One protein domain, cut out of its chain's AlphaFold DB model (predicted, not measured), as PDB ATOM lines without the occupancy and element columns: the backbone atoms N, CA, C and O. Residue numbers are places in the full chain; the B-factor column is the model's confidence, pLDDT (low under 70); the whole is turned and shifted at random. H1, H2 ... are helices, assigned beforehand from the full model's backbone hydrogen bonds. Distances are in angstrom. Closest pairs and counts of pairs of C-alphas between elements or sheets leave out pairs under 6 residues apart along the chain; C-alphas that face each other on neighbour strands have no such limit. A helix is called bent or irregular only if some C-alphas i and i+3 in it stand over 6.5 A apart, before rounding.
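Overview. This is residues 5 to 46 and 97 to 226 of the 227 residues of an uncharacterized protein of Bacteroidales bacterium (UniProt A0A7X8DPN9). Four helices, H1, H4, H5 and H6, form an up-and-down bundle, and two long helices, H2 and H8, cross each other on the H6 side of it. H3 packs on H4, H7 folds back along the first part of H8 at one end of the long axis, and H9 and H10 lie toward the other end. The printed part has 172 residues with ten named helices, H1 to H10 in chain order, and no named strand; the class is all helix. It is compact, with a radius of gyration of the C-alphas of 16.6 A, yet elongated in outline, spanning 61 by 32 by 30 A.

Arrangement. H2, residues 18 to 43, touches H8, residues 177 to 199, at a steep tilt of 49 degrees, opposite ways, with C-alphas 36 and 179 closest at 7.0 A. With residues 21 to 28 alone, H2 touches the hub H6, residues 147 to 160; C-alphas 25 and 158 are closest at 6.6 A. H6 also touches H8 at a shallow tilt of 20 degrees, closest at C-alphas 159 and 188, 5.5 A. H1, residues 5 to 14, H4, residues 115 to 127, H5, residues 129 to 142, and H6 make the bundle, up and down, each running against the one before it in the chain. H4 and H5 are a hairpin, C-alphas 124 and 132 being closest at 3.7 A. H1 touches H5, closest at C-alphas 14 and 137, 4.5 A. H3, residues 97 to 110, touches H4, closest at C-alphas 101 and 122, 6.2 A. H7, residues 165 to 172, forms a hairpin with H8, closest at C-alphas 167 and 180, 6.1 A. H9, residues 204 to 211, is close to H6 but not clearly touching, closest at C-alphas 147 and 208, 7.4 A. H10, residues 214 to 225, and H5 are near each other, with 7 pairs of C-alphas within 10 A. Every O i to N i+4 pair is within hydrogen-bond range in H1, H2, H5, H6, H7, H9 and H10, against 8 of 10 in H3, 7 of 9 in H4 and 17 of 19 in H8.

Along the chain. H2 is 37.5 A long, from C-alpha 18 at (-43.721, 36.473, 22.984) to C-alpha 43 at (-28.587, 3.085, 30.703). H8 is 31.7 A long, with a kink of 27 degrees near residue 184. H8 and H3 are only just irregular, at 6.53 A between C-alphas 180 and 183 and 6.6 A between C-alphas 103 and 106; H4 is irregular, at 7.4 A between C-alphas 116 and 119. H10 ends at C-alpha 225, (-65.959, 43.124, 9.065).

Size, cuts and confidence. The C-alphas farthest apart, those of Gln 44 and Ser 226, are 61.9 A apart. Residues 47 to 96 are not printed, and C-alphas 46 and 97 are 30.1 A apart across this cut, in the link from H2 to H3. The links that are printed whole are tight. The mean pLDDT of the printed part is 90.2, and residue 226 alone is under 70.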
ATOM      1  N   PRO A   5     -33.916  35.400  20.063       89.50
ATOM      2  CA  PRO A   5     -34.667  36.660  20.005       89.50
ATOM      3  C   PRO A   5     -35.435  36.870  18.690       89.50
ATOM      4  O   PRO A   5     -36.571  37.351  18.706       89.50
ATOM      5  N   ILE A   6     -34.836  36.498  17.556       88.88
ATOM      6  CA  ILE A   6     -35.435  36.628  16.221       88.88
ATOM      7  C   ILE A   6     -36.623  35.672  16.109       88.88
ATOM      8  O   ILE A   6     -37.716  36.083  15.731       88.88
ATOM      9  N   GLU A   7     -36.441  34.424  16.532       88.62
ATOM     10  CA  GLU A   7     -37.470  33.381  16.505       88.62
ATOM     11  C   GLU A   7     -38.695  33.771  17.352       88.62
ATOM     12  O   GLU A   7     -39.844  33.590  16.943       88.62
ATOM     13  N   LEU A   8     -38.465  34.383  18.517       92.00
ATOM     14  CA  LEU A   8     -39.532  34.904  19.371       92.00
ATOM     15  C   LEU A   8     -40.261  36.096  18.748       92.00
ATOM     16  O   LEU A   8     -41.482  36.213  18.880       92.00
ATOM     17  N   LYS A   9     -39.537  36.979  18.054       92.69
ATOM     18  CA  LYS A   9     -40.144  38.093  17.319       92.69
ATOM     19  C   LYS A   9     -40.951  37.618  16.122       92.69
ATOM     20  O   LYS A   9     -42.010  38.188  15.864       92.69
ATOM     21  N   ILE A  10     -40.497  36.573  15.441       91.25
ATOM     22  CA  ILE A  10     -41.247  35.918  14.372       91.25
ATOM     23  C   ILE A  10     -42.569  35.384  14.926       91.25
ATOM     24  O   ILE A  10     -43.626  35.797  14.456       91.25
ATOM     25  N   ALA A  11     -42.531  34.592  16.002       91.62
ATOM     26  CA  ALA A  11     -43.744  34.078  16.639       91.62
ATOM     27  C   ALA A  11     -44.695  35.201  17.098       91.62
ATOM     28  O   ALA A  11     -45.911  35.098  16.926       91.62
ATOM     29  N   GLN A  12     -44.142  36.306  17.620       93.75
ATOM     30  CA  GLN A  12     -44.911  37.496  17.991       93.75
ATOM     31  C   GLN A  12     -45.621  38.140  16.801       93.75
ATOM     32  O   GLN A  12     -46.800  38.481  16.907       93.75
ATOM     33  N   LYS A  13     -44.915  38.309  15.681       91.94
ATOM     34  CA  LYS A  13     -45.465  38.903  14.456       91.94
ATOM     35  C   LYS A  13     -46.498  38.004  13.784       91.94
ATOM     36  O   LYS A  13     -47.453  38.526  13.226       91.94
ATOM     37  N   SER A  14     -46.338  36.688  13.883       90.44
ATOM     38  CA  SER A  14     -47.318  35.707  13.414       90.44
ATOM     39  C   SER A  14     -48.586  35.655  14.272       90.44
ATOM     40  O   SER A  14     -49.595  35.128  13.828       90.44
ATOM     41  N   GLY A  15     -48.551  36.195  15.496       90.81
ATOM     42  CA  GLY A  15     -49.739  36.393  16.326       90.81
ATOM     43  C   GLY A  15     -49.696  35.747  17.709       90.81
ATOM     44  O   GLY A  15     -50.593  36.018  18.506       90.81
ATOM     45  N   VAL A  16     -48.665  34.972  18.053       95.00
ATOM     46  CA  VAL A  16     -48.535  34.311  19.367       95.00
ATOM     47  C   VAL A  16     -47.820  35.219  20.363       95.00
ATOM     48  O   VAL A  16     -46.936  35.990  20.014       95.00
ATOM     49  N   LYS A  17     -48.169  35.171  21.647       95.44
ATOM     50  CA  LYS A  17     -47.488  35.995  22.649       95.44
ATOM     51  C   LYS A  17     -46.025  35.600  22.821       95.44
ATOM     52  O   LYS A  17     -45.705  34.448  23.109       95.44
ATOM     53  N   LEU A  18     -45.163  36.615  22.783       94.25
ATOM     54  CA  LEU A  18     -43.721  36.473  22.984       94.25
ATOM     55  C   LEU A  18     -43.392  35.783  24.310       94.25
ATOM     56  O   LEU A  18     -42.650  34.809  24.314       94.25
ATOM     57  N   LEU A  19     -43.974  36.251  25.421       93.44
ATOM     58  CA  LEU A  19     -43.672  35.715  26.752       93.44
ATOM     59  C   LEU A  19     -44.063  34.240  26.885       93.44
ATOM     60  O   LEU A  19     -43.322  33.463  27.480       93.44
ATOM     61  N   PHE A  20     -45.199  33.849  26.297       94.62
ATOM     62  CA  PHE A  20     -45.614  32.450  26.283       94.62
ATOM     63  C   PHE A  20     -44.598  31.597  25.521       94.62
ATOM     64  O   PHE A  20     -44.090  30.631  26.076       94.62
ATOM     65  N   MET A  21     -44.258  31.976  24.284       94.56
ATOM     66  CA  MET A  21     -43.300  31.215  23.475       94.56
ATOM     67  C   MET A  21     -41.912  31.163  24.110       94.56
ATOM     68  O   MET A  21     -41.256  30.128  24.048       94.56
ATOM     69  N   PHE A  22     -41.479  32.247  24.752       94.69
ATOM     70  CA  PHE A  22     -40.236  32.286  25.517       94.69
ATOM     71  C   PHE A  22     -40.261  31.251  26.644       94.69
ATOM     72  O   PHE A  22     -39.427  30.349  26.663       94.69
ATOM     73  N   ALA A  23     -41.246  31.353  27.544       95.12
ATOM     74  CA  ALA A  23     -41.342  30.489  28.715       95.12
ATOM     75  C   ALA A  23     -41.497  29.025  28.302       95.12
ATOM     76  O   ALA A  23     -40.793  28.157  28.807       95.12
ATOM     77  N   PHE A  24     -42.363  28.763  27.325       94.75
ATOM     78  CA  PHE A  24     -42.617  27.426  26.812       94.75
ATOM     79  C   PHE A  24     -41.343  26.768  26.277       94.75
ATOM     80  O   PHE A  24     -41.016  25.650  26.671       94.75
ATOM     81  N   ARG A  25     -40.583  27.466  25.424       93.00
ATOM     82  CA  ARG A  25     -39.354  26.916  24.836       93.00
ATOM     83  C   ARG A  25     -38.244  26.755  25.861       93.00
ATOM     84  O   ARG A  25     -37.535  25.755  25.821       93.00
ATOM     85  N   PHE A  26     -38.109  27.711  26.774       93.06
ATOM     86  CA  PHE A  26     -37.109  27.658  27.832       93.06
ATOM     87  C   PHE A  26     -37.358  26.474  28.777       93.06
ATOM     88  O   PHE A  26     -36.464  25.663  29.005       93.06
ATOM     89  N   ILE A  27     -38.601  26.318  29.242       95.44
ATOM     90  CA  ILE A  27     -39.005  25.212  30.118       95.44
ATOM     91  C   ILE A  27     -38.845  23.870  29.399       95.44
ATOM     92  O   ILE A  27     -38.239  22.960  29.955       95.44
ATOM     93  N   CYS A  28     -39.324  23.743  28.155       95.12
ATOM     94  CA  CYS A  28     -39.163  22.500  27.396       95.12
ATOM     95  C   CYS A  28     -37.686  22.161  27.162       95.12
ATOM     96  O   CYS A  28     -37.321  21.000  27.279       95.12
ATOM     97  N   GLY A  29     -36.829  23.150  26.886       92.94
ATOM     98  CA  GLY A  29     -35.391  22.931  26.715       92.94
ATOM     99  C   GLY A  29     -34.726  22.353  27.967       92.94
ATOM    100  O   GLY A  29     -33.994  21.370  27.871       92.94
ATOM    101  N   ILE A  30     -35.038  22.907  29.144       94.62
ATOM    102  CA  ILE A  30     -34.546  22.381  30.427       94.62
ATOM    103  C   ILE A  30     -35.082  20.969  30.672       94.62
ATOM    104  O   ILE A  30     -34.309  20.064  30.978       94.62
ATOM    105  N   LEU A  31     -36.390  20.757  30.489       95.81
ATOM    106  CA  LEU A  31     -37.010  19.441  30.657       95.81
ATOM    107  C   LEU A  31     -36.385  18.398  29.726       95.81
ATOM    108  O   LEU A  31     -36.109  17.285  30.157       95.81
ATOM    109  N   PHE A  32     -36.116  18.755  28.470       94.50
ATOM    110  CA  PHE A  32     -35.481  17.870  27.493       94.50
ATOM    111  C   PHE A  32     -34.073  17.473  27.929       94.50
ATOM    112  O   PHE A  32     -33.736  16.294  27.862       94.50
ATOM    113  N   GLY A  33     -33.282  18.430  28.425       93.75
ATOM    114  CA  GLY A  33     -31.952  18.160  28.970       93.75
ATOM    115  C   GLY A  33     -31.990  17.231  30.184       93.75
ATOM    116  O   GLY A  33     -31.252  16.251  30.222       93.75
ATOM    117  N   ILE A  34     -32.895  17.486  31.136       95.69
ATOM    118  CA  ILE A  34     -33.068  16.641  32.329       95.69
ATOM    119  C   ILE A  34     -33.476  15.221  31.931       95.69
ATOM    120  O   ILE A  34     -32.874  14.259  32.398       95.69
ATOM    121  N   ILE A  35     -34.470  15.069  31.053       96.00
ATOM    122  CA  ILE A  35     -34.944  13.748  30.628       96.00
ATOM    123  C   ILE A  35     -33.834  12.989  29.891       96.00
ATOM    124  O   ILE A  35     -33.623  11.813  30.176       96.00
ATOM    125  N   LEU A  36     -33.097  13.640  28.984       94.00
ATOM    126  CA  LEU A  36     -31.966  13.005  28.299       94.00
ATOM    127  C   LEU A  36     -30.882  12.557  29.275       94.00
ATOM    128  O   LEU A  36     -30.395  11.436  29.157       94.00
ATOM    129  N   HIS A  37     -30.536  13.404  30.246       93.31
ATOM    130  CA  HIS A  37     -29.580  13.054  31.288       93.31
ATOM    131  C   HIS A  37     -30.040  11.816  32.068       93.31
ATOM    132  O   HIS A  37     -29.284  10.857  32.180       93.31
ATOM    133  N   LEU A  38     -31.298  11.787  32.519       95.31
ATOM    134  CA  LEU A  38     -31.855  10.643  33.243       95.31
ATOM    135  C   LEU A  38     -31.834   9.359  32.407       95.31
ATOM    136  O   LEU A  38     -31.443   8.314  32.919       95.31
ATOM    137  N   ILE A  39     -32.215   9.429  31.125       94.56
ATOM    138  CA  ILE A  39     -32.189   8.273  30.219       94.56
ATOM    139  C   ILE A  39     -30.754   7.756  30.068       94.56
ATOM    140  O   ILE A  39     -30.494   6.577  30.290       94.56
ATOM    141  N   TYR A  40     -29.809   8.623  29.714       93.94
ATOM    142  CA  TYR A  40     -28.434   8.206  29.446       93.94
ATOM    143  C   TYR A  40     -27.710   7.709  30.690       93.94
ATOM    144  O   TYR A  40     -27.025   6.689  30.618       93.94
ATOM    145  N   SER A  41     -27.904   8.359  31.837       93.31
ATOM    146  CA  SER A  41     -27.303   7.917  33.094       93.31
ATOM    147  C   SER A  41     -27.935   6.623  33.611       93.31
ATOM    148  O   SER A  41     -27.224   5.796  34.172       93.31
ATOM    149  N   TYR A  42     -29.230   6.385  33.374       94.75
ATOM    150  CA  TYR A  42     -29.866   5.109  33.716       94.75
ATOM    151  C   TYR A  42     -29.295   3.942  32.900       94.75
ATOM    152  O   TYR A  42     -28.966   2.900  33.462       94.75
ATOM    153  N   PHE A  43     -29.129   4.124  31.586       93.88
ATOM    154  CA  PHE A  43     -28.587   3.085  30.703       93.88
ATOM    155  C   PHE A  43     -27.052   3.019  30.678       93.88
ATOM    156  O   PHE A  43     -26.508   2.124  30.037       93.88
ATOM    157  N   GLN A  44     -26.351   3.932  31.363       91.44
ATOM    158  CA  GLN A  44     -24.883   4.057  31.347       91.44
ATOM    159  C   GLN A  44     -24.301   4.228  29.933       91.44
ATOM    160  O   GLN A  44     -23.199   3.782  29.625       91.44
ATOM    161  N   VAL A  45     -25.050   4.897  29.055       91.50
ATOM    162  CA  VAL A  45     -24.655   5.175  27.667       91.50
ATOM    163  C   VAL A  45     -24.271   6.652  27.553       91.50
ATOM    164  O   VAL A  45     -24.869   7.489  28.226       91.50
ATOM    165  N   LEU A  46     -23.292   6.989  26.702       86.94
ATOM    166  CA  LEU A  46     -22.898   8.380  26.395       86.94
ATOM    167  C   LEU A  46     -22.510   9.217  27.636       86.94
ATOM    168  O   LEU A  46     -22.822  10.403  27.709       86.94
ATOM    169  N   LEU A  97     -36.411  15.757   0.542       82.38
ATOM    170  CA  LEU A  97     -37.211  16.737   1.276       82.38
ATOM    171  C   LEU A  97     -38.714  16.547   1.023       82.38
ATOM    172  O   LEU A  97     -39.516  16.603   1.955       82.38
ATOM    173  N   ALA A  98     -39.101  16.248  -0.222       85.88
ATOM    174  CA  ALA A  98     -40.487  15.959  -0.576       85.88
ATOM    175  C   ALA A  98     -40.985  14.661   0.080       85.88
ATOM    176  O   ALA A  98     -42.122  14.602   0.553       85.88
ATOM    177  N   TRP A  99     -40.128  13.640   0.163       88.75
ATOM    178  CA  TRP A  99     -40.457  12.381   0.829       88.75
ATOM    179  C   TRP A  99     -40.659  12.560   2.340       88.75
ATOM    180  O   TRP A  99     -41.670  12.117   2.886       88.75
ATOM    181  N   ILE A 100     -39.763  13.295   3.002       87.38
ATOM    182  CA  ILE A 100     -39.879  13.626   4.430       87.38
ATOM    183  C   ILE A 100     -41.140  14.445   4.691       87.38
ATOM    184  O   ILE A 100     -41.901  14.126   5.603       87.38
ATOM    185  N   ASN A 101     -41.427  15.441   3.853       87.38
ATOM    186  CA  ASN A 101     -42.649  16.231   3.977       87.38
ATOM    187  C   ASN A 101     -43.908  15.367   3.839       87.38
ATOM    188  O   ASN A 101     -44.863  15.532   4.602       87.38
ATOM    189  N   LYS A 102     -43.904  14.395   2.919       89.56
ATOM    190  CA  LYS A 102     -44.996  13.427   2.764       89.56
ATOM    191  C   LYS A 102     -45.160  12.540   4.004       89.56
ATOM    192  O   LYS A 102     -46.297  12.262   4.379       89.56
ATOM    193  N   ALA A 103     -44.064  12.138   4.651       90.62
ATOM    194  CA  ALA A 103     -44.082  11.339   5.877       90.62
ATOM    195  C   ALA A 103     -44.524  12.141   7.118       90.62
ATOM    196  O   ALA A 103     -45.262  11.626   7.956       90.62
ATOM    197  N   LEU A 104     -44.135  13.415   7.221       90.94
ATOM    198  CA  LEU A 104     -44.528  14.302   8.323       90.94
ATOM    199  C   LEU A 104     -45.983  14.767   8.212       90.94
ATOM    200  O   LEU A 104     -46.650  14.961   9.227       90.94
ATOM    201  N   ARG A 105     -46.507  14.917   6.993       91.69
ATOM    202  CA  ARG A 105     -47.881  15.371   6.735       91.69
ATOM    203  C   ARG A 105     -48.963  14.651   7.560       91.69
ATOM    204  O   ARG A 105     -49.752  15.359   8.187       91.69
ATOM    205  N   PRO A 106     -49.057  13.305   7.598       91.31
ATOM    206  CA  PRO A 106     -50.061  12.627   8.420       91.31
ATOM    207  C   PRO A 106     -49.893  12.911   9.918       91.31
ATOM    208  O   PRO A 106     -50.893  13.075  10.613       91.31
ATOM    209  N   LEU A 107     -48.656  13.042  10.408       91.31
ATOM    210  CA  LEU A 107     -48.389  13.366  11.812       91.31
ATOM    211  C   LEU A 107     -48.889  14.772  12.162       91.31
ATOM    212  O   LEU A 107     -49.573  14.952  13.166       91.31
ATOM    213  N   LEU A 108     -48.619  15.759  11.306       92.06
ATOM    214  CA  LEU A 108     -49.088  17.134  11.501       92.06
ATOM    215  C   LEU A 108     -50.616  17.247  11.445       92.06
ATOM    216  O   LEU A 108     -51.214  17.937  12.270       92.06
ATOM    217  N   LYS A 109     -51.265  16.517  10.531       90.00
ATOM    218  CA  LYS A 109     -52.732  16.415  10.512       90.00
ATOM    219  C   LYS A 109     -53.275  15.777  11.787       90.00
ATOM    220  O   LYS A 109     -54.275  16.248  12.323       90.00
ATOM    221  N   GLY A 110     -52.605  14.741  12.294       87.81
ATOM    222  CA  GLY A 110     -52.935  14.104  13.572       87.81
ATOM    223  C   GLY A 110     -52.835  15.061  14.765       87.81
ATOM    224  O   GLY A 110     -53.634  14.970  15.695       87.81
ATOM    225  N   LEU A 111     -51.927  16.041  14.703       88.31
ATOM    226  CA  LEU A 111     -51.823  17.144  15.665       88.31
ATOM    227  C   LEU A 111     -52.924  18.208  15.501       88.31
ATOM    228  O   LEU A 111     -52.955  19.167  16.263       88.31
ATOM    229  N   GLY A 112     -53.834  18.077  14.534       82.88
ATOM    230  CA  GLY A 112     -54.902  19.049  14.301       82.88
ATOM    231  C   GLY A 112     -54.443  20.336  13.613       82.88
ATOM    232  O   GLY A 112     -55.163  21.328  13.672       82.88
ATOM    233  N   ILE A 113     -53.271  20.330  12.969       88.75
ATOM    234  CA  ILE A 113     -52.797  21.442  12.136       88.75
ATOM    235  C   ILE A 113     -53.570  21.416  10.811       88.75
ATOM    236  O   ILE A 113     -53.576  20.400  10.109       88.75
ATOM    237  N   SER A 114     -54.245  22.519  10.482       87.38
ATOM    238  CA  SER A 114     -55.051  22.647   9.263       87.38
ATOM    239  C   SER A 114     -54.197  22.748   7.996       87.38
ATOM    240  O   SER A 114     -53.022  23.113   8.040       87.38
ATOM    241  N   GLU A 115     -54.795  22.436   6.842       86.62
ATOM    242  CA  GLU A 115     -54.116  22.498   5.535       86.62
ATOM    243  C   GLU A 115     -53.576  23.899   5.214       86.62
ATOM    244  O   GLU A 115     -52.535  24.010   4.569       86.62
ATOM    245  N   ASP A 116     -54.232  24.951   5.716       83.56
ATOM    246  CA  ASP A 116     -53.871  26.351   5.459       83.56
ATOM    247  C   ASP A 116     -52.471  26.709   5.971       83.56
ATOM    248  O   ASP A 116     -51.784  27.543   5.382       83.56
ATOM    249  N   VAL A 117     -52.035  26.067   7.059       88.81
ATOM    250  CA  VAL A 117     -50.711  26.282   7.666       88.81
ATOM    251  C   VAL A 117     -49.780  25.091   7.504       88.81
ATOM    252  O   VAL A 117     -48.574  25.256   7.658       88.81
ATOM    253  N   LEU A 118     -50.301  23.916   7.154       90.62
ATOM    254  CA  LEU A 118     -49.553  22.664   7.085       90.62
ATOM    255  C   LEU A 118     -48.282  22.775   6.233       90.62
ATOM    256  O   LEU A 118     -47.203  22.394   6.685       90.62
ATOM    257  N   SER A 119     -48.403  23.292   5.008       88.44
ATOM    258  CA  SER A 119     -47.267  23.426   4.087       88.44
ATOM    259  C   SER A 119     -46.195  24.356   4.651       88.44
ATOM    260  O   SER A 119     -45.005  24.068   4.553       88.44
ATOM    261  N   ILE A 120     -46.613  25.438   5.308       90.06
ATOM    262  CA  ILE A 120     -45.709  26.400   5.939       90.06
ATOM    263  C   ILE A 120     -45.017  25.766   7.147       90.06
ATOM    264  O   ILE A 120     -43.810  25.929   7.321       90.06
ATOM    265  N   THR A 121     -45.761  25.008   7.961       92.81
ATOM    266  CA  THR A 121     -45.209  24.254   9.088       92.81
ATOM    267  C   THR A 121     -44.156  23.271   8.599       92.81
ATOM    268  O   THR A 121     -43.061  23.261   9.145       92.81
ATOM    269  N   LEU A 122     -44.436  22.492   7.548       91.44
ATOM    270  CA  LEU A 122     -43.479  21.544   6.965       91.44
ATOM    271  C   LEU A 122     -42.182  22.238   6.546       91.44
ATOM    272  O   LEU A 122     -41.108  21.812   6.965       91.44
ATOM    273  N   ILE A 123     -42.291  23.353   5.817       88.12
ATOM    274  CA  ILE A 123     -41.135  24.173   5.430       88.12
ATOM    275  C   ILE A 123     -40.371  24.653   6.669       88.12
ATOM    276  O   ILE A 123     -39.147  24.581   6.705       88.12
ATOM    277  N   GLY A 124     -41.074  25.106   7.708       90.56
ATOM    278  CA  GLY A 124     -40.465  25.550   8.960       90.56
ATOM    279  C   GLY A 124     -39.755  24.445   9.746       90.56
ATOM    280  O   GLY A 124     -38.714  24.692  10.355       90.56
ATOM    281  N   LEU A 125     -40.285  23.222   9.717       91.88
ATOM    282  CA  LEU A 125     -39.645  22.056  10.324       91.88
ATOM    283  C   LEU A 125     -38.369  21.690   9.565       91.88
ATOM    284  O   LEU A 125     -37.322  21.506  10.180       91.88
ATOM    285  N   THR A 126     -38.414  21.643   8.233       87.94
ATOM    286  CA  THR A 126     -37.270  21.199   7.426       87.94
ATOM    287  C   THR A 126     -36.193  22.267   7.262       87.94
ATOM    288  O   THR A 126     -35.019  21.980   7.481       87.94
ATOM    289  N   LEU A 127     -36.583  23.485   6.878       83.38
ATOM    290  CA  LEU A 127     -35.676  24.586   6.524       83.38
ATOM    291  C   LEU A 127     -35.460  25.584   7.662       83.38
ATOM    292  O   LEU A 127     -34.650  26.494   7.531       83.38
ATOM    293  N   GLY A 128     -36.194  25.443   8.762       87.69
ATOM    294  CA  GLY A 128     -36.036  26.307   9.919       87.69
ATOM    295  C   GLY A 128     -37.073  27.412  10.033       87.69
ATOM    296  O   GLY A 128     -37.779  27.788   9.094       87.69
ATOM    297  N   ILE A 129     -37.155  27.963  11.243       84.69
ATOM    298  CA  ILE A 129     -38.144  28.980  11.605       84.69
ATOM    299  C   ILE A 129     -37.844  30.349  10.980       84.69
ATOM    300  O   ILE A 129     -38.762  31.148  10.845       84.69
ATOM    301  N   ALA A 130     -36.608  30.625  10.557       81.38
ATOM    302  CA  ALA A 130     -36.296  31.849   9.818       81.38
ATOM    303  C   ALA A 130     -37.033  31.875   8.465       81.38
ATOM    304  O   ALA A 130     -37.732  32.841   8.160       81.38
ATOM    305  N   TYR A 131     -36.961  30.771   7.711       82.44
ATOM    306  CA  TYR A 131     -37.665  30.602   6.438       82.44
ATOM    307  C   TYR A 131     -39.164  30.369   6.643       82.44
ATOM    308  O   TYR A 131     -39.994  31.153   6.179       82.44
ATOM    309  N   GLY A 132     -39.529  29.318   7.386       84.19
ATOM    310  CA  GLY A 132     -40.932  28.968   7.602       84.19
ATOM    311  C   GLY A 132     -41.688  30.047   8.366       84.19
ATOM    312  O   GLY A 132     -42.823  30.357   8.038       84.19
ATOM    313  N   GLY A 133     -41.064  30.681   9.354       84.06
ATOM    314  CA  GLY A 133     -41.700  31.724  10.149       84.06
ATOM    315  C   GLY A 133     -41.933  33.027   9.388       84.06
ATOM    316  O   GLY A 133     -42.956  33.667   9.616       84.06
ATOM    317  N   GLY A 134     -41.064  33.393   8.437       87.00
ATOM    318  CA  GLY A 134     -41.338  34.488   7.500       87.00
ATOM    319  C   GLY A 134     -42.612  34.232   6.687       87.00
ATOM    320  O   GLY A 134     -43.500  35.086   6.642       87.00
ATOM    321  N   LEU A 135     -42.749  33.014   6.158       88.56
ATOM    322  CA  LEU A 135     -43.956  32.562   5.462       88.56
ATOM    323  C   LEU A 135     -45.184  32.525   6.389       88.56
ATOM    324  O   LEU A 135     -46.256  32.962   5.981       88.56
ATOM    325  N   VAL A 136     -45.047  32.089   7.654       89.19
ATOM    326  CA  VAL A 136     -46.155  32.136   8.634       89.19
ATOM    327  C   VAL A 136     -46.607  33.577   8.849       89.19
ATOM    328  O   VAL A 136     -47.806  33.835   8.886       89.19
ATOM    329  N   ILE A 137     -45.683  34.533   9.004       90.12
ATOM    330  CA  ILE A 137     -46.038  35.951   9.153       90.12
ATOM    331  C   ILE A 137     -46.818  36.423   7.928       90.12
ATOM    332  O   ILE A 137     -47.883  37.018   8.083       90.12
ATOM    333  N   GLU A 138     -46.317  36.162   6.724       87.50
ATOM    334  CA  GLU A 138     -46.974  36.577   5.485       87.50
ATOM    335  C   GLU A 138     -48.380  35.981   5.341       87.50
ATOM    336  O   GLU A 138     -49.343  36.707   5.094       87.50
ATOM    337  N   GLU A 139     -48.527  34.684   5.570       84.62
ATOM    338  CA  GLU A 139     -49.797  33.981   5.403       84.62
ATOM    339  C   GLU A 139     -50.797  34.322   6.504       84.62
ATOM    340  O   GLU A 139     -51.957  34.605   6.213       84.62
ATOM    341  N   SER A 140     -50.337  34.464   7.752       85.31
ATOM    342  CA  SER A 140     -51.148  35.019   8.846       85.31
ATOM    343  C   SER A 140     -51.624  36.444   8.552       85.31
ATOM    344  O   SER A 140     -52.620  36.905   9.115       85.31
ATOM    345  N   ASN A 141     -50.905  37.156   7.676       83.69
ATOM    346  CA  ASN A 141     -51.235  38.512   7.300       83.69
ATOM    347  C   ASN A 141     -52.195  38.609   6.115       83.69
ATOM    348  O   ASN A 141     -52.924  39.604   6.065       83.69
ATOM    349  N   ARG A 142     -52.152  37.643   5.191       79.69
ATOM    350  CA  ARG A 142     -52.933  37.610   3.946       79.69
ATOM    351  C   ARG A 142     -54.225  36.804   4.074       79.69
ATOM    352  O   ARG A 142     -55.239  37.219   3.524       79.69
ATOM    353  N   LYS A 143     -54.193  35.664   4.766       74.75
ATOM    354  CA  LYS A 143     -55.322  34.732   4.881       74.75
ATOM    355  C   LYS A 143     -56.002  34.830   6.243       74.75
ATOM    356  O   LYS A 143     -55.389  35.181   7.252       74.75
ATOM    357  N   GLN A 144     -57.279  34.458   6.274       81.12
ATOM    358  CA  GLN A 144     -58.034  34.273   7.512       81.12
ATOM    359  C   GLN A 144     -57.694  32.908   8.127       81.12
ATOM    360  O   GLN A 144     -58.430  31.937   7.976       81.12
ATOM    361  N   ILE A 145     -56.545  32.822   8.796       87.56
ATOM    362  CA  ILE A 145     -56.104  31.595   9.470       87.56
ATOM    363  C   ILE A 145     -56.605  31.598  10.917       87.56
ATOM    364  O   ILE A 145     -56.538  32.613  11.615       87.56
ATOM    365  N   LYS A 146     -57.091  30.448  11.400       89.75
ATOM    366  CA  LYS A 146     -57.545  30.314  12.790       89.75
ATOM    367  C   LYS A 146     -56.372  30.517  13.765       89.75
ATOM    368  O   LYS A 146     -55.314  29.912  13.576       89.75
ATOM    369  N   PRO A 147     -56.552  31.262  14.875       91.69
ATOM    370  CA  PRO A 147     -55.473  31.502  15.837       91.69
ATOM    371  C   PRO A 147     -54.861  30.228  16.436       91.69
ATOM    372  O   PRO A 147     -53.657  30.181  16.689       91.69
ATOM    373  N   LYS A 148     -55.677  29.186  16.644       92.75
ATOM    374  CA  LYS A 148     -55.227  27.875  17.142       92.75
ATOM    375  C   LYS A 148     -54.256  27.191  16.173       92.75
ATOM    376  O   LYS A 148     -53.256  26.643  16.623       92.75
ATOM    377  N   ASP A 149     -54.484  27.301  14.867       92.31
ATOM    378  CA  ASP A 149     -53.653  26.649  13.847       92.31
ATOM    379  C   ASP A 149     -52.262  27.293  13.762       92.31
ATOM    380  O   ASP A 149     -51.242  26.599  13.771       92.31
ATOM    381  N   ILE A 150     -52.211  28.631  13.781       92.69
ATOM    382  CA  ILE A 150     -50.956  29.392  13.885       92.69
ATOM    383  C   ILE A 150     -50.206  29.020  15.165       92.69
ATOM    384  O   ILE A 150     -48.997  28.790  15.141       92.69
ATOM    385  N   PHE A 151     -50.924  28.939  16.286       94.75
ATOM    386  CA  PHE A 151     -50.338  28.591  17.570       94.75
ATOM    387  C   PHE A 151     -49.726  27.186  17.573       94.75
ATOM    388  O   PHE A 151     -48.565  27.044  17.951       94.75
ATOM    389  N   TYR A 152     -50.451  26.160  17.118       94.88
ATOM    390  CA  TYR A 152     -49.942  24.784  17.073       94.88
ATOM    391  C   TYR A 152     -48.741  24.639  16.140       94.88
ATOM    392  O   TYR A 152     -47.752  24.007  16.516       94.88
ATOM    393  N   SER A 153     -48.794  25.287  14.972       93.50
ATOM    394  CA  SER A 153     -47.673  25.358  14.034       93.50
ATOM    395  C   SER A 153     -46.423  25.946  14.700       93.50
ATOM    396  O   SER A 153     -45.363  25.320  14.707       93.50
ATOM    397  N   LEU A 154     -46.552  27.108  15.351       93.81
ATOM    398  CA  LEU A 154     -45.425  27.794  15.988       93.81
ATOM    399  C   LEU A 154     -44.902  27.078  17.231       93.81
ATOM    400  O   LEU A 154     -43.698  27.113  17.476       93.81
ATOM    401  N   VAL A 155     -45.767  26.423  18.005       95.00
ATOM    402  CA  VAL A 155     -45.362  25.580  19.139       95.00
ATOM    403  C   VAL A 155     -44.485  24.430  18.648       95.00
ATOM    404  O   VAL A 155     -43.388  24.241  19.173       95.00
ATOM    405  N   LEU A 156     -44.922  23.707  17.612       95.06
ATOM    406  CA  LEU A 156     -44.146  22.603  17.048       95.06
ATOM    407  C   LEU A 156     -42.831  23.089  16.431       95.06
ATOM    408  O   LEU A 156     -41.770  22.568  16.766       95.06
ATOM    409  N   MET A 157     -42.883  24.125  15.588       93.00
ATOM    410  CA  MET A 157     -41.688  24.739  14.998       93.00
ATOM    411  C   MET A 157     -40.735  25.250  16.089       93.00
ATOM    412  O   MET A 157     -39.525  25.072  16.008       93.00
ATOM    413  N   GLY A 158     -41.253  25.819  17.178       91.94
ATOM    414  CA  GLY A 158     -40.446  26.274  18.308       91.94
ATOM    415  C   GLY A 158     -39.608  25.163  18.955       91.94
ATOM    416  O   GLY A 158     -38.485  25.431  19.393       91.94
ATOM    417  N   LEU A 159     -40.121  23.930  18.986       92.94
ATOM    418  CA  LEU A 159     -39.439  22.761  19.553       92.94
ATOM    419  C   LEU A 159     -38.581  22.012  18.519       92.94
ATOM    420  O   LEU A 159     -37.495  21.523  18.841       92.94
ATOM    421  N   PHE A 160     -39.030  21.955  17.264       91.56
ATOM    422  CA  PHE A 160     -38.465  21.076  16.239       91.56
ATOM    423  C   PHE A 160     -38.344  21.732  14.858       91.56
ATOM    424  O   PHE A 160     -38.706  21.148  13.845       91.56
ATOM    425  N   HIS A 161     -37.833  22.960  14.805       88.56
ATOM    426  CA  HIS A 161     -37.405  23.578  13.547       88.56
ATOM    427  C   HIS A 161     -35.975  23.171  13.180       88.56
ATOM    428  O   HIS A 161     -35.202  22.757  14.046       88.56
ATOM    429  N   SER A 162     -35.636  23.352  11.903       85.31
ATOM    430  CA  SER A 162     -34.290  23.137  11.364       85.31
ATOM    431  C   SER A 162     -33.813  21.689  11.528       85.31
ATOM    432  O   SER A 162     -32.703  21.450  11.997       85.31
ATOM    433  N   ILE A 163     -34.639  20.711  11.120       87.38
ATOM    434  CA  ILE A 163     -34.318  19.271  11.211       87.38
ATOM    435  C   ILE A 163     -32.931  18.960  10.647       87.38
ATOM    436  O   ILE A 163     -32.235  18.122  11.206       87.38
ATOM    437  N   PHE A 164     -32.529  19.613   9.558       86.12
ATOM    438  CA  PHE A 164     -31.232  19.371   8.932       86.12
ATOM    439  C   PHE A 164     -30.134  20.253   9.509       86.12
ATOM    440  O   PHE A 164     -29.124  19.735   9.968       86.12
ATOM    441  N   GLU A 165     -30.340  21.567   9.504       85.50
ATOM    442  CA  GLU A 165     -29.325  22.547   9.892       85.50
ATOM    443  C   GLU A 165     -28.857  22.353  11.342       85.50
ATOM    444  O   GLU A 165     -27.675  22.089  11.560       85.50
ATOM    445  N   ASP A 166     -29.772  22.384  12.323       86.69
ATOM    446  CA  ASP A 166     -29.417  22.201  13.739       86.69
ATOM    447  C   ASP A 166     -28.779  20.827  13.961       86.69
ATOM    448  O   ASP A 166     -27.839  20.679  14.738       86.69
ATOM    449  N   THR A 167     -29.298  19.804  13.284       88.75
ATOM    450  CA  THR A 167     -28.817  18.436  13.453       88.75
ATOM    451  C   THR A 167     -27.398  18.277  12.947       88.75
ATOM    452  O   THR A 167     -26.550  17.780  13.677       88.75
ATOM    453  N   LEU A 168     -27.124  18.696  11.712       86.31
ATOM    454  CA  LEU A 168     -25.803  18.561  11.111       86.31
ATOM    455  C   LEU A 168     -24.768  19.403  11.863       86.31
ATOM    456  O   LEU A 168     -23.655  18.931  12.084       86.31
ATOM    457  N   LEU A 169     -25.152  20.597  12.327       85.06
ATOM    458  CA  LEU A 169     -24.306  21.417  13.193       85.06
ATOM    459  C   LEU A 169     -24.003  20.713  14.520       85.06
ATOM    460  O   LEU A 169     -22.842  20.617  14.906       85.06
ATOM    461  N   MET A 170     -25.014  20.184  15.216       86.25
ATOM    462  CA  MET A 170     -24.802  19.525  16.510       86.25
ATOM    463  C   MET A 170     -24.042  18.200  16.386       86.25
ATOM    464  O   MET A 170     -23.221  17.899  17.249       86.25
ATOM    465  N   LEU A 171     -24.262  17.433  15.312       86.88
ATOM    466  CA  LEU A 171     -23.460  16.245  15.002       86.88
ATOM    467  C   LEU A 171     -21.998  16.625  14.727       86.88
ATOM    468  O   LEU A 171     -21.095  15.965  15.232       86.88
ATOM    469  N   GLY A 172     -21.756  17.714  13.989       82.25
ATOM    470  CA  GLY A 172     -20.408  18.219  13.710       82.25
ATOM    471  C   GLY A 172     -19.640  18.670  14.958       82.25
ATOM    472  O   GLY A 172     -18.416  18.589  14.982       82.25
ATOM    473  N   VAL A 173     -20.346  19.096  16.011       80.44
ATOM    474  CA  VAL A 173     -19.766  19.467  17.318       80.44
ATOM    475  C   VAL A 173     -19.572  18.245  18.241       80.44
ATOM    476  O   VAL A 173     -19.017  18.373  19.328       80.44
ATOM    477  N   GLY A 174     -19.977  17.044  17.811       82.50
ATOM    478  CA  GLY A 174     -19.797  15.793  18.558       82.50
ATOM    479  C   GLY A 174     -21.021  15.339  19.357       82.50
ATOM    480  O   GLY A 174     -20.925  14.421  20.169       82.50
ATOM    481  N   GLY A 175     -22.187  15.954  19.154       87.44
ATOM    482  CA  GLY A 175     -23.422  15.468  19.759       87.44
ATOM    483  C   GLY A 175     -23.917  14.173  19.100       87.44
ATOM    484  O   GLY A 175     -23.702  13.933  17.916       87.44
ATOM    485  N   HIS A 176     -24.610  13.326  19.865       90.94
ATOM    486  CA  HIS A 176     -25.086  12.030  19.376       90.94
ATOM    487  C   HIS A 176     -26.486  12.115  18.738       90.94
ATOM    488  O   HIS A 176     -27.406  12.734  19.289       90.94
ATOM    489  N   TYR A 177     -26.681  11.441  17.598       90.56
ATOM    490  CA  TYR A 177     -27.917  11.505  16.798       90.56
ATOM    491  C   TYR A 177     -29.180  11.086  17.568       90.56
ATOM    492  O   TYR A 177     -30.265  11.609  17.303       90.56
ATOM    493  N   SER A 178     -29.053  10.177  18.543       92.94
ATOM    494  CA  SER A 178     -30.186   9.721  19.363       92.94
ATOM    495  C   SER A 178     -30.819  10.859  20.160       92.94
ATOM    496  O   SER A 178     -32.040  10.922  20.271       92.94
ATOM    497  N   GLY A 179     -30.013  11.788  20.680       91.38
ATOM    498  CA  GLY A 179     -30.516  12.942  21.422       91.38
ATOM    499  C   GLY A 179     -31.026  14.033  20.488       91.38
ATOM    500  O   GLY A 179     -32.123  14.561  20.661       91.38
ATOM    501  N   ILE A 180     -30.227  14.341  19.466       91.56
ATOM    502  CA  ILE A 180     -30.455  15.483  18.578       91.56
ATOM    503  C   ILE A 180     -31.673  15.274  17.674       91.56
ATOM    504  O   ILE A 180     -32.464  16.200  17.498       91.56
ATOM    505  N   ILE A 181     -31.829  14.072  17.110       91.25
ATOM    506  CA  ILE A 181     -32.889  13.769  16.144       91.25
ATOM    507  C   ILE A 181     -34.005  12.985  16.820       91.25
ATOM    508  O   ILE A 181     -35.133  13.463  16.876       91.25
ATOM    509  N   ILE A 182     -33.704  11.784  17.328       93.62
ATOM    510  CA  ILE A 182     -34.735  10.817  17.737       93.62
ATOM    511  C   ILE A 182     -35.509  11.345  18.943       93.62
ATOM    512  O   ILE A 182     -36.726  11.510  18.883       93.62
ATOM    513  N   PHE A 183     -34.801  11.661  20.025       94.44
ATOM    514  CA  PHE A 183     -35.414  12.179  21.239       94.44
ATOM    515  C   PHE A 183     -36.121  13.515  20.986       94.44
ATOM    516  O   PHE A 183     -37.278  13.680  21.369       94.44
ATOM    517  N   ARG A 184     -35.454  14.450  20.294       94.06
ATOM    518  CA  ARG A 184     -36.028  15.761  19.966       94.06
ATOM    519  C   ARG A 184     -37.321  15.625  19.159       94.06
ATOM    520  O   ARG A 184     -38.295  16.300  19.482       94.06
ATOM    521  N   PHE A 185     -37.347  14.744  18.159       94.25
ATOM    522  CA  PHE A 185     -38.535  14.454  17.358       94.25
ATOM    523  C   PHE A 185     -39.672  13.925  18.235       94.25
ATOM    524  O   PHE A 185     -40.751  14.515  18.270       94.25
ATOM    525  N   VAL A 186     -39.422  12.852  18.993       95.31
ATOM    526  CA  VAL A 186     -40.441  12.217  19.840       95.31
ATOM    527  C   VAL A 186     -41.009  13.213  20.847       95.31
ATOM    528  O   VAL A 186     -42.226  13.371  20.940       95.31
ATOM    529  N   MET A 187     -40.146  13.934  21.561       95.50
ATOM    530  CA  MET A 187     -40.578  14.870  22.593       95.50
ATOM    531  C   MET A 187     -41.293  16.092  22.030       95.50
ATOM    532  O   MET A 187     -42.282  16.532  22.613       95.50
ATOM    533  N   ALA A 188     -40.839  16.639  20.901       95.12
ATOM    534  CA  ALA A 188     -41.517  17.767  20.275       95.12
ATOM    535  C   ALA A 188     -42.937  17.393  19.848       95.12
ATOM    536  O   ALA A 188     -43.884  18.092  20.201       95.12
ATOM    537  N   PHE A 189     -43.105  16.259  19.162       95.25
ATOM    538  CA  PHE A 189     -44.427  15.794  18.751       95.25
ATOM    539  C   PHE A 189     -45.306  15.421  19.950       95.25
ATOM    540  O   PHE A 189     -46.477  15.795  19.970       95.25
ATOM    541  N   ALA A 190     -44.759  14.757  20.972       95.69
ATOM    542  CA  ALA A 190     -45.503  14.395  22.179       95.69
ATOM    543  C   ALA A 190     -45.980  15.628  22.964       95.69
ATOM    544  O   ALA A 190     -47.154  15.712  23.331       95.69
ATOM    545  N   ILE A 191     -45.105  16.616  23.184       96.12
ATOM    546  CA  ILE A 191     -45.482  17.856  23.871       96.12
ATOM    547  C   ILE A 191     -46.481  18.652  23.036       96.12
ATOM    548  O   ILE A 191     -47.484  19.112  23.581       96.12
ATOM    549  N   THR A 192     -46.266  18.804  21.728       95.56
ATOM    550  CA  THR A 192     -47.235  19.503  20.877       95.56
ATOM    551  C   THR A 192     -48.585  18.792  20.889       95.56
ATOM    552  O   THR A 192     -49.610  19.456  21.025       95.56
ATOM    553  N   PHE A 193     -48.612  17.458  20.825       95.56
ATOM    554  CA  PHE A 193     -49.844  16.678  20.933       95.56
ATOM    555  C   PHE A 193     -50.570  16.948  22.256       95.56
ATOM    556  O   PHE A 193     -51.777  17.198  22.258       95.56
ATOM    557  N   LEU A 194     -49.839  16.970  23.373       95.56
ATOM    558  CA  LEU A 194     -50.394  17.304  24.682       95.56
ATOM    559  C   LEU A 194     -50.966  18.730  24.703       95.56
ATOM    560  O   LEU A 194     -52.104  18.930  25.128       95.56
ATOM    561  N   VAL A 195     -50.223  19.712  24.186       95.62
ATOM    562  CA  VAL A 195     -50.672  21.110  24.086       95.62
ATOM    563  C   VAL A 195     -51.953  21.214  23.261       95.62
ATOM    564  O   VAL A 195     -52.907  21.863  23.696       95.62
ATOM    565  N   VAL A 196     -52.022  20.548  22.107       94.50
ATOM    566  CA  VAL A 196     -53.235  20.497  21.279       94.50
ATOM    567  C   VAL A 196     -54.380  19.890  22.077       94.50
ATOM    568  O   VAL A 196     -55.448  20.490  22.165       94.50
ATOM    569  N   ARG A 197     -54.179  18.730  22.709       93.56
ATOM    570  CA  ARG A 197     -55.249  18.023  23.425       93.56
ATOM    571  C   ARG A 197     -55.829  18.843  24.576       93.56
ATOM    572  O   ARG A 197     -57.045  18.809  24.770       93.56
ATOM    573  N   LEU A 198     -54.977  19.575  25.295       93.94
ATOM    574  CA  LEU A 198     -55.363  20.447  26.405       93.94
ATOM    575  C   LEU A 198     -56.069  21.726  25.939       93.94
ATOM    576  O   LEU A 198     -56.938  22.237  26.640       93.94
ATOM    577  N   THR A 199     -55.725  22.243  24.758       94.31
ATOM    578  CA  THR A 199     -56.207  23.557  24.296       94.31
ATOM    579  C   THR A 199     -57.306  23.498  23.236       94.31
ATOM    580  O   THR A 199     -58.031  24.479  23.063       94.31
ATOM    581  N   LYS A 200     -57.489  22.362  22.550       90.38
ATOM    582  CA  LYS A 200     -58.451  22.197  21.445       90.38
ATOM    583  C   LYS A 200     -59.875  22.576  21.855       90.38
ATOM    584  O   LYS A 200     -60.541  23.321  21.138       90.38
ATOM    585  N   ASN A 201     -60.297  22.114  23.033       90.50
ATOM    586  CA  ASN A 201     -61.647  22.318  23.564       90.50
ATOM    587  C   ASN A 201     -61.781  23.595  24.412       90.50
ATOM    588  O   ASN A 201     -62.848  23.849  24.967       90.50
ATOM    589  N   MET A 202     -60.720  24.397  24.548       93.00
ATOM    590  CA  MET A 202     -60.818  25.669  25.262       93.00
ATOM    591  C   MET A 202     -61.663  26.658  24.460       93.00
ATOM    592  O   MET A 202     -61.515  26.754  23.238       93.00
ATOM    593  N   ASN A 203     -62.493  27.432  25.164       93.75
ATOM    594  CA  ASN A 203     -63.226  28.554  24.583       93.75
ATOM    595  C   ASN A 203     -62.239  29.526  23.913       93.75
ATOM    596  O   ASN A 203     -61.220  29.894  24.509       93.75
ATOM    597  N   ASP A 204     -62.550  29.945  22.687       91.75
ATOM    598  CA  ASP A 204     -61.683  30.793  21.870       91.75
ATOM    599  C   ASP A 204     -61.361  32.123  22.558       91.75
ATOM    600  O   ASP A 204     -60.237  32.606  22.460       91.75
ATOM    601  N   THR A 205     -62.283  32.674  23.352       90.62
ATOM    602  CA  THR A 205     -62.038  33.898  24.138       90.62
ATOM    603  C   THR A 205     -60.908  33.721  25.158       90.62
ATOM    604  O   THR A 205     -59.999  34.551  25.247       90.62
ATOM    605  N   VAL A 206     -60.921  32.612  25.901       93.19
ATOM    606  CA  VAL A 206     -59.895  32.274  26.897       93.19
ATOM    607  C   VAL A 206     -58.575  31.947  26.206       93.19
ATOM    608  O   VAL A 206     -57.533  32.464  26.610       93.19
ATOM    609  N   PHE A 207     -58.619  31.143  25.142       95.38
ATOM    610  CA  PHE A 207     -57.445  30.776  24.353       95.38
ATOM    611  C   PHE A 207     -56.740  32.018  23.794       95.38
ATOM    612  O   PHE A 207     -55.545  32.222  24.020       95.38
ATOM    613  N   ASN A 208     -57.501  32.898  23.144       93.75
ATOM    614  CA  ASN A 208     -56.997  34.134  22.564       93.75
ATOM    615  C   ASN A 208     -56.400  35.047  23.638       93.75
ATOM    616  O   ASN A 208     -55.310  35.592  23.459       93.75
ATOM    617  N   ARG A 209     -57.060  35.159  24.798       92.81
ATOM    618  CA  ARG A 209     -56.545  35.938  25.927       92.81
ATOM    619  C   ARG A 209     -55.234  35.386  26.466       92.81
ATOM    620  O   ARG A 209     -54.419  36.188  26.913       92.81
ATOM    621  N   LEU A 210     -55.020  34.073  26.476       93.31
ATOM    622  CA  LEU A 210     -53.816  33.458  27.036       93.31
ATOM    623  C   LEU A 210     -52.652  33.468  26.045       93.31
ATOM    624  O   LEU A 210     -51.583  33.976  26.391       93.31
ATOM    625  N   PHE A 211     -52.871  32.995  24.818       95.94
ATOM    626  CA  PHE A 211     -51.797  32.631  23.891       95.94
ATOM    627  C   PHE A 211     -51.600  33.602  22.730       95.94
ATOM    628  O   PHE A 211     -50.503  33.670  22.177       95.94
ATOM    629  N   ILE A 212     -52.621  34.379  22.373       95.94
ATOM    630  CA  ILE A 212     -52.628  35.194  21.156       95.94
ATOM    631  C   ILE A 212     -52.438  36.676  21.499       95.94
ATOM    632  O   ILE A 212     -52.795  37.164  22.576       95.94
ATOM    633  N   THR A 213     -51.797  37.415  20.600       94.06
ATOM    634  CA  THR A 213     -51.598  38.858  20.741       94.06
ATOM    635  C   THR A 213     -52.888  39.619  20.436       94.06
ATOM    636  O   THR A 213     -53.614  39.303  19.496       94.06
ATOM    637  N   LYS A 214     -53.150  40.693  21.194       90.75
ATOM    638  CA  LYS A 214     -54.313  41.568  20.958       90.75
ATOM    639  C   LYS A 214     -54.326  42.150  19.539       90.75
ATOM    640  O   LYS A 214     -55.391  42.300  18.954       90.75
ATOM    641  N   ASN A 215     -53.149  42.452  18.989       88.69
ATOM    642  CA  ASN A 215     -53.012  43.007  17.642       88.69
ATOM    643  C   ASN A 215     -53.494  42.026  16.569       88.69
ATOM    644  O   ASN A 215     -54.178  42.438  15.638       88.69
ATOM    645  N   TYR A 216     -53.174  40.738  16.720       89.12
ATOM    646  CA  TYR A 216     -53.615  39.711  15.783       89.12
ATOM    647  C   TYR A 216     -55.132  39.489  15.845       89.12
ATOM    648  O   TYR A 216     -55.781  39.411  14.808       89.12
ATOM    649  N   ILE A 217     -55.718  39.499  17.048       89.25
ATOM    650  CA  ILE A 217     -57.177  39.389  17.233       89.25
ATOM    651  C   ILE A 217     -57.901  40.546  16.536       89.25
ATOM    652  O   ILE A 217     -58.748  40.307  15.681       89.25
ATOM    653  N   LYS A 218     -57.495  41.793  16.818       88.06
ATOM    654  CA  LYS A 218     -58.063  42.989  16.170       88.06
ATOM    655  C   LYS A 218     -57.967  42.928  14.645       88.06
ATOM    656  O   LYS A 218     -58.838  43.422  13.939       88.06
ATOM    657  N   LYS A 219     -56.879  42.350  14.130       86.88
ATOM    658  CA  LYS A 219     -56.676  42.187  12.692       86.88
ATOM    659  C   LYS A 219     -57.685  41.209  12.085       86.88
ATOM    660  O   LYS A 219     -58.263  41.535  11.053       86.88
ATOM    661  N   ILE A 220     -57.897  40.052  12.711       85.75
ATOM    662  CA  ILE A 220     -58.894  39.070  12.257       85.75
ATOM    663  C   ILE A 220     -60.301  39.672  12.314       85.75
ATOM    664  O   ILE A 220     -61.050  39.551  11.352       85.75
ATOM    665  N   GLU A 221     -60.644  40.382  13.391       85.81
ATOM    666  CA  GLU A 221     -61.940  41.068  13.515       85.81
ATOM    667  C   GLU A 221     -62.165  42.072  12.376       85.81
ATOM    668  O   GLU A 221     -63.236  42.093  11.773       85.81
ATOM    669  N   LYS A 222     -61.134  42.853  12.020       84.75
ATOM    670  CA  LYS A 222     -61.203  43.789  10.892       84.75
ATOM    671  C   LYS A 222     -61.426  43.073   9.559       84.75
ATOM    672  O   LYS A 222     -62.254  43.524   8.774       84.75
ATOM    673  N   LEU A 223     -60.715  41.970   9.314       80.12
ATOM    674  CA  LEU A 223     -60.887  41.153   8.106       80.12
ATOM    675  C   LEU A 223     -62.315  40.605   7.991       80.12
ATOM    676  O   LEU A 223     -62.892  40.670   6.909       80.12
ATOM    677  N   ASN A 224     -62.898  40.160   9.106       76.75
ATOM    678  CA  ASN A 224     -64.270  39.646   9.155       76.75
ATOM    679  C   ASN A 224     -65.329  40.737   8.938       76.75
ATOM    680  O   ASN A 224     -66.405  40.441   8.442       76.75
ATOM    681  N   SER A 225     -65.046  41.991   9.308       76.38
ATOM    682  CA  SER A 225     -65.959  43.124   9.065       76.38
ATOM    683  C   SER A 225     -65.927  43.669   7.630       76.38
ATOM    684  O   SER A 225     -66.759  44.497   7.277       76.38
ATOM    685  N   SER A 226     -64.941  43.256   6.826       66.50
ATOM    686  CA  SER A 226     -64.727  43.725   5.444       66.50
ATOM    687  C   SER A 226     -65.176  42.735   4.361       66.50
ATOM    688  O   SER A 226     -65.002  43.020   3.177       66.50
TER     689      SER A 226